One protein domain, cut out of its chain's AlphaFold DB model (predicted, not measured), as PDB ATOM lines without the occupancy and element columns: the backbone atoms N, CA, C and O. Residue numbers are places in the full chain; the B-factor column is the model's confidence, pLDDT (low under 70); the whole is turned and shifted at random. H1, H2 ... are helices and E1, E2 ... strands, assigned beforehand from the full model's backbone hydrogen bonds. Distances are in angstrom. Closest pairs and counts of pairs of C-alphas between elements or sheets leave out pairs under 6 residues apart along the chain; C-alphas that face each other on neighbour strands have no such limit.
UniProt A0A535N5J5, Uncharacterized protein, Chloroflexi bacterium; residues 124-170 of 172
ATOM      1  N   GLN A 124     176.046 285.162 196.371       92.25
ATOM      2  CA  GLN A 124     177.507 285.120 196.301       92.25
ATOM      3  C   GLN A 124     178.028 285.932 195.109       92.25
ATOM      4  O   GLN A 124     178.850 286.828 195.283       92.25
ATOM      5  N   ALA A 125     177.488 285.701 193.911       93.38
ATOM      6  CA  ALA A 125     177.904 286.419 192.709       93.38
ATOM      7  C   ALA A 125     177.615 287.927 192.809       93.38
ATOM      8  O   ALA A 125     178.351 288.752 192.267       93.38
ATOM      9  N   PHE A 126     176.522 288.316 193.471       92.75
ATOM     10  CA  PHE A 126     176.243 289.718 193.769       92.75
ATOM     11  C   PHE A 126     177.277 290.309 194.727       92.75
ATOM     12  O   PHE A 126     177.793 291.389 194.441       92.75
ATOM     13  N   ALA A 127     177.594 289.610 195.820       92.38
ATOM     14  CA  ALA A 127     178.587 290.049 196.791       92.38
ATOM     15  C   ALA A 127     179.968 290.222 196.141       92.38
ATOM     16  O   ALA A 127     180.586 291.268 196.310       92.38
ATOM     17  N   GLU A 128     180.407 289.262 195.326       93.44
ATOM     18  CA  GLU A 128     181.664 289.342 194.568       93.44
ATOM     19  C   GLU A 128     181.699 290.584 193.673       93.44
ATOM     20  O   GLU A 128     182.594 291.415 193.813       93.44
ATOM     21  N   ARG A 129     180.670 290.805 192.842       92.12
ATOM     22  CA  ARG A 129     180.582 292.013 192.000       92.12
ATOM     23  C   ARG A 129     180.556 293.306 192.812       92.12
ATOM     24  O   ARG A 129     181.026 294.337 192.336       92.12
ATOM     25  N   PHE A 130     179.919 293.292 193.980       89.94
ATOM     26  CA  PHE A 130     179.886 294.447 194.869       89.94
ATOM     27  C   PHE A 130     181.292 294.758 195.384       89.94
ATOM     28  O   PHE A 130     181.749 295.887 195.212       89.94
ATOM     29  N   PHE A 131     181.995 293.767 195.938       88.56
ATOM     30  CA  PHE A 131     183.344 293.951 196.467       88.56
ATOM     31  C   PHE A 131     184.358 294.296 195.374       88.56
ATOM     32  O   PHE A 131     185.107 295.243 195.565       88.56
ATOM     33  N   GLU A 132     184.305 293.667 194.197       89.69
ATOM     34  CA  GLU A 132     185.143 294.049 193.046       89.69
ATOM     35  C   GLU A 132     184.973 295.532 192.673       89.69
ATOM     36  O   GLU A 132     185.940 296.241 192.390       89.69
ATOM     37  N   ARG A 133     183.731 296.033 192.682       87.50
ATOM     38  CA  ARG A 133     183.441 297.445 192.386       87.50
ATOM     39  C   ARG A 133     183.901 298.380 193.490       87.50
ATOM     40  O   ARG A 133     184.338 299.484 193.185       87.50
ATOM     41  N   VAL A 134     183.746 297.965 194.744       85.81
ATOM     42  CA  VAL A 134     184.217 298.713 195.911       85.81
ATOM     43  C   VAL A 134     185.741 298.815 195.858       85.81
ATOM     44  O   VAL A 134     186.265 299.917 195.864       85.81
ATOM     45  N   GLU A 135     186.451 297.703 195.681       84.75
ATOM     46  CA  GLU A 135     187.915 297.670 195.587       84.75
ATOM     47  C   GLU A 135     188.472 298.552 194.464       84.75
ATOM     48  O   GLU A 135     189.503 299.196 194.643       84.75
ATOM     49  N   ALA A 136     187.777 298.637 193.328       84.88
ATOM     50  CA  ALA A 136     188.157 299.507 192.216       84.88
ATOM     51  C   ALA A 136     187.727 300.982 192.383       84.88
ATOM     52  O   ALA A 136     188.051 301.816 191.531       84.88
ATOM     53  N   ALA A 137     186.951 301.315 193.416       83.44
ATOM     54  CA  ALA A 137     186.473 302.666 193.669       83.44
ATOM     55  C   ALA A 137     187.439 303.439 194.578       83.44
ATOM     56  O   ALA A 137     187.989 302.902 195.532       83.44
ATOM     57  N   ASP A 138     187.577 304.746 194.347       80.38
ATOM     58  CA  ASP A 138     188.306 305.620 195.281       80.38
ATOM     59  C   ASP A 138     187.432 305.983 196.494       80.38
ATOM     60  O   ASP A 138     187.902 306.140 197.620       80.38
ATOM     61  N   ARG A 139     186.122 306.109 196.256       83.38
ATOM     62  CA  ARG A 139     185.119 306.541 197.231       83.38
ATOM     63  C   ARG A 139     183.811 305.796 197.039       83.38
ATOM     64  O   ARG A 139     183.440 305.445 195.918       83.38
ATOM     65  N   LEU A 140     183.078 305.655 198.129       86.38
ATOM     66  CA  LEU A 140     181.724 305.130 198.140       86.38
ATOM     67  C   LEU A 140     180.746 306.249 198.479       86.38
ATOM     68  O   LEU A 140     181.027 307.123 199.298       86.38
ATOM     69  N   GLU A 141     179.601 306.235 197.808       88.94
ATOM     70  CA  GLU A 141     178.546 307.220 197.979       88.94
ATOM     71  C   GLU A 141     177.219 306.512 198.240       88.94
ATOM     72  O   GLU A 141     176.764 305.712 197.420       88.94
ATOM     73  N   MET A 142     176.591 306.846 199.363       86.19
ATOM     74  CA  MET A 142     175.218 306.464 199.680       86.19
ATOM     75  C   MET A 142     174.324 307.677 199.454       86.19
ATOM     76  O   MET A 142     174.587 308.751 199.998       86.19
ATOM     77  N   VAL A 143     173.287 307.509 198.633       90.38
ATOM     78  CA  VAL A 143     172.330 308.568 198.308       90.38
ATOM     79  C   VAL A 143     170.944 308.120 198.716       90.38
ATOM     80  O   VAL A 143     170.466 307.089 198.249       90.38
ATOM     81  N   ASP A 144     170.301 308.935 199.533       87.31
ATOM     82  CA  ASP A 144     168.886 308.846 199.831       87.31
ATOM     83  C   ASP A 144     168.161 309.885 198.965       87.31
ATOM     84  O   ASP A 144     168.244 311.092 199.210       87.31
ATOM     85  N   GLU A 145     167.510 309.424 197.894       91.38
ATOM     86  CA  GLU A 145     166.778 310.311 196.982       91.38
ATOM     87  C   GLU A 145     165.465 310.831 197.610       91.38
ATOM     88  O   GLU A 145     164.995 311.888 197.194       91.38
ATOM     89  N   GLU A 146     164.905 310.150 198.619       89.62
ATOM     90  CA  GLU A 146     163.657 310.541 199.295       89.62
ATOM     91  C   GLU A 146     163.874 311.767 200.189       89.62
ATOM     92  O   GLU A 146     163.130 312.745 200.105       89.62
ATOM     93  N   TYR A 147     164.940 311.751 200.991       89.12
ATOM     94  CA  TYR A 147     165.281 312.848 201.904       89.12
ATOM     95  C   TYR A 147     166.344 313.799 201.333       89.12
ATOM     96  O   TYR A 147     166.721 314.778 201.979       89.12
ATOM     97  N   GLY A 148     166.846 313.522 200.124       89.00
ATOM     98  CA  GLY A 148     167.879 314.316 199.457       89.00
ATOM     99  C   GLY A 148     169.228 314.295 200.182       89.00
ATOM    100  O   GLY A 148     170.009 315.240 200.055       89.00
ATOM    101  N   THR A 149     169.500 313.252 200.970       89.38
ATOM    102  CA  THR A 149     170.732 313.153 201.757       89.38
ATOM    103  C   THR A 149     171.798 312.348 201.021       89.38
ATOM    104  O   THR A 149     171.515 311.446 200.231       89.38
ATOM    105  N   ARG A 150     173.062 312.713 201.246       90.12
ATOM    106  CA  ARG A 150     174.217 312.071 200.621       90.12
ATOM    107  C   ARG A 150     175.325 311.898 201.644       90.12
ATOM    108  O   ARG A 150     175.741 312.868 202.273       90.12
ATOM    109  N   LEU A 151     175.843 310.682 201.734       87.69
ATOM    110  CA  LEU A 151     177.031 310.343 202.504       87.69
ATOM    111  C   LEU A 151     178.124 309.883 201.539       87.69
ATOM    112  O   LEU A 151     177.871 309.054 200.668       87.69
ATOM    113  N   VAL A 152     179.333 310.421 201.686       86.56
ATOM    114  CA  VAL A 152     180.505 310.027 200.892       86.56
ATOM    115  C   VAL A 152     181.600 309.578 201.847       86.56
ATOM    116  O   VAL A 152     181.876 310.275 202.821       86.56
ATOM    117  N   PHE A 153     182.204 308.426 201.575       83.50
ATOM    118  CA  PHE A 153     183.260 307.846 202.398       83.50
ATOM    119  C   PHE A 153     184.432 307.365 201.541       83.50
ATOM    120  O   PHE A 153     184.269 306.596 200.589       83.50
ATOM    121  N   ASP A 154     185.628 307.808 201.924       79.25
ATOM    122  CA  ASP A 154     186.902 307.357 201.372       79.25
ATOM    123  C   ASP A 154     187.307 306.062 202.091       79.25
ATOM    124  O   ASP A 154     187.993 306.050 203.109       79.25
ATOM    125  N   HIS A 155     186.800 304.941 201.593       73.19
ATOM    126  CA  HIS A 155     186.862 303.650 202.281       73.19
ATOM    127  C   HIS A 155     188.263 303.012 202.363       73.19
ATOM    128  O   HIS A 155     188.447 302.079 203.141       73.19
ATOM    129  N   TRP A 156     189.254 303.543 201.633       68.88
ATOM    130  CA  TRP A 156     190.664 303.127 201.704       68.88
ATOM    131  C   TRP A 156     191.574 304.100 202.471       68.88
ATOM    132  O   TRP A 156     192.756 303.809 202.673       68.88
ATOM    133  N   SER A 157     191.084 305.267 202.902       58.34
ATOM    134  CA  SER A 157     191.968 306.287 203.470       58.34
ATOM    135  C   SER A 157     192.355 305.976 204.924       58.34
ATOM    136  O   SER A 157     191.630 306.311 205.857       58.34
ATOM    137  N   GLN A 158     193.558 305.426 205.125       51.41
ATOM    138  CA  GLN A 158     194.394 305.753 206.296       51.41
ATOM    139  C   GLN A 158     195.418 306.874 206.003       51.41
ATOM    140  O   GLN A 158     196.292 307.149 206.821       51.41
ATOM    141  N   SER A 159     195.326 307.581 204.868       41.66
ATOM    142  CA  SER A 159     196.017 308.865 204.623       41.66
ATOM    143  C   SER A 159     195.387 309.629 203.446       41.66
ATOM    144  O   SER A 159     194.821 308.988 202.560       41.66
ATOM    145  N   PRO A 160     195.445 310.979 203.426       41.09
ATOM    146  CA  PRO A 160     194.729 311.801 202.449       41.09
ATOM    147  C   PRO A 160     195.432 311.806 201.073       41.09
ATOM    148  O   PRO A 160     196.659 311.685 201.022       41.09
ATOM    149  N   PRO A 161     194.703 311.974 199.950       48.91
ATOM    150  CA  PRO A 161     195.260 311.749 198.618       48.91
ATOM    151  C   PRO A 161     195.729 313.049 197.939       48.91
ATOM    152  O   PRO A 161     195.151 314.113 198.177       48.91
ATOM    153  N   PRO A 162     196.663 312.978 196.970       45.44
ATOM    154  CA  PRO A 162     196.719 313.959 195.904       45.44
ATOM    155  C   PRO A 162     196.308 313.338 194.560       45.44
ATOM    156  O   PRO A 162     197.040 312.562 193.955       45.44
ATOM    157  N   GLY A 163     195.152 313.787 194.063       56.25
ATOM    158  CA  GLY A 163     194.924 314.027 192.638       56.25
ATOM    159  C   GLY A 163     194.598 312.835 191.736       56.25
ATOM    160  O   GLY A 163     195.425 312.466 190.906       56.25
ATOM    161  N   ARG A 164     193.345 312.362 191.787       45.53
ATOM    162  CA  ARG A 164     192.408 312.084 190.664       45.53
ATOM    163  C   ARG A 164     191.201 311.314 191.214       45.53
ATOM    164  O   ARG A 164     191.321 310.658 192.235       45.53
ATOM    165  N   SER A 165     190.037 311.474 190.585       46.59
ATOM    166  CA  SER A 165     188.747 311.020 191.119       46.59
ATOM    167  C   SER A 165     188.016 310.079 190.159       46.59
ATOM    168  O   SER A 165     187.595 310.527 189.087       46.59
ATOM    169  N   ALA A 166     187.772 308.834 190.565       45.91
ATOM    170  CA  ALA A 166     186.675 308.011 190.068       45.91
ATOM    171  C   ALA A 166     185.575 307.915 191.139       45.91
ATOM    172  O   ALA A 166     185.839 307.834 192.337       45.91
ATOM    173  N   SER A 167     184.311 307.971 190.721       46.72
ATOM    174  CA  SER A 167     183.170 307.930 191.636       46.72
ATOM    175  C   SER A 167     182.113 306.964 191.158       46.72
ATOM    176  O   SER A 167     181.639 307.099 190.031       46.72
ATOM    177  N   TYR A 168     181.712 306.051 192.035       49.38
ATOM    178  CA  TYR A 168     180.686 305.061 191.749       49.38
ATOM    179  C   TYR A 168     179.466 305.292 192.641       49.38
ATOM    180  O   TYR A 168     179.592 305.620 193.819       49.38
ATOM    181  N   ARG A 169     178.278 305.153 192.045       48.34
ATOM    182  CA  ARG A 169     176.982 305.399 192.680       48.34
ATOM    183  C   ARG A 169     176.252 304.069 192.817       48.34
ATOM    184  O   ARG A 169     175.992 303.418 191.805       48.34
ATOM    185  N   PHE A 170     175.922 303.677 194.041       48.25
ATOM    186  CA  PHE A 170     175.077 302.514 194.300       48.25
ATOM    187  C   PHE A 170     173.633 302.989 194.485       48.25
ATOM    188  O   PHE A 170     173.384 303.956 195.202       48.25
TER     189      PHE A 170
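What this domain is: This is residues 124 to 170 of the 172 residues of an uncharacterized protein of Chloroflexi bacterium (UniProt A0A535N5J5). One helix, H1, and a two-stranded hairpin, E1 and E2, make the two arms of an open V, with the end of H1 near the beginning of E1. From the end of E2 a long stretch with no named element, residues 154 to 170, swings out in a wide loop and folds back, so that residues 168 to 169 run beside residues 140 to 141 of E1. The tips of both arms stick out: residues 124 to 129 of H1, and residues 144 to 149 at the turn of the hairpin. The printed part has 47 residues, with one named helix and two named strands in the order H1, E1, E2; the sheet, E1 - E2, is antiparallel, and the class is mixed, helices and strands, with under half of the residues, 22 of 47, in named elements. The whole is loose, with a radius of gyration of the C-alphas of 12.3 A, and only just flat, spanning 33 by 31 by 17 A.

Where its parts are: H1 is residues 124 to 135, 16.3 A from first to last C-alpha; it begins at C-alpha 124 at (177.507, 285.120, 196.301) and ends at C-alpha 135 at (187.915, 297.670, 195.587). E1 is residues 140 to 144, 13.5 A long, and begins at C-alpha 140 at (181.724, 305.130, 198.140). E2 is residues 149 to 153, 13.6 A long, and ends at C-alpha 153 at (183.260, 307.846, 202.398).

How they stand to each other: In H1 each O i to N i+4 pair is within hydrogen-bond range. A tight link of 4 residues joins H1 to E1. Their closest C-alphas, those of Val 134 and Leu 140, are 7.2 A apart, while their centres are 16.6 A apart. E1 and E2 form a hairpin over a tight link of 4 residues, antiparallel at 169 degrees between their directions. The C-alphas of Glu 141 and Val 152 face each other at 4.5 A. N 140 and O 153 are within hydrogen-bond range at 2.9 A, as are N 149 and O 144 at 3.1 A. H1 and E2 are apart. Residues 168 to 169 pair with residues 140 to 141 of E1, parallel.

The domain as a whole: The two C-alphas farthest apart are those of Gln 124 and Pro 162, at 34.7 A. Without residues 124 to 129 and 144 to 149, which stand free, the body spans 24 by 22 by 17 A. The printed part has no cut, and neither of the links between named elements is long. The mean pLDDT of the printed part is 75.4, and residues 156 to 170 are under 70.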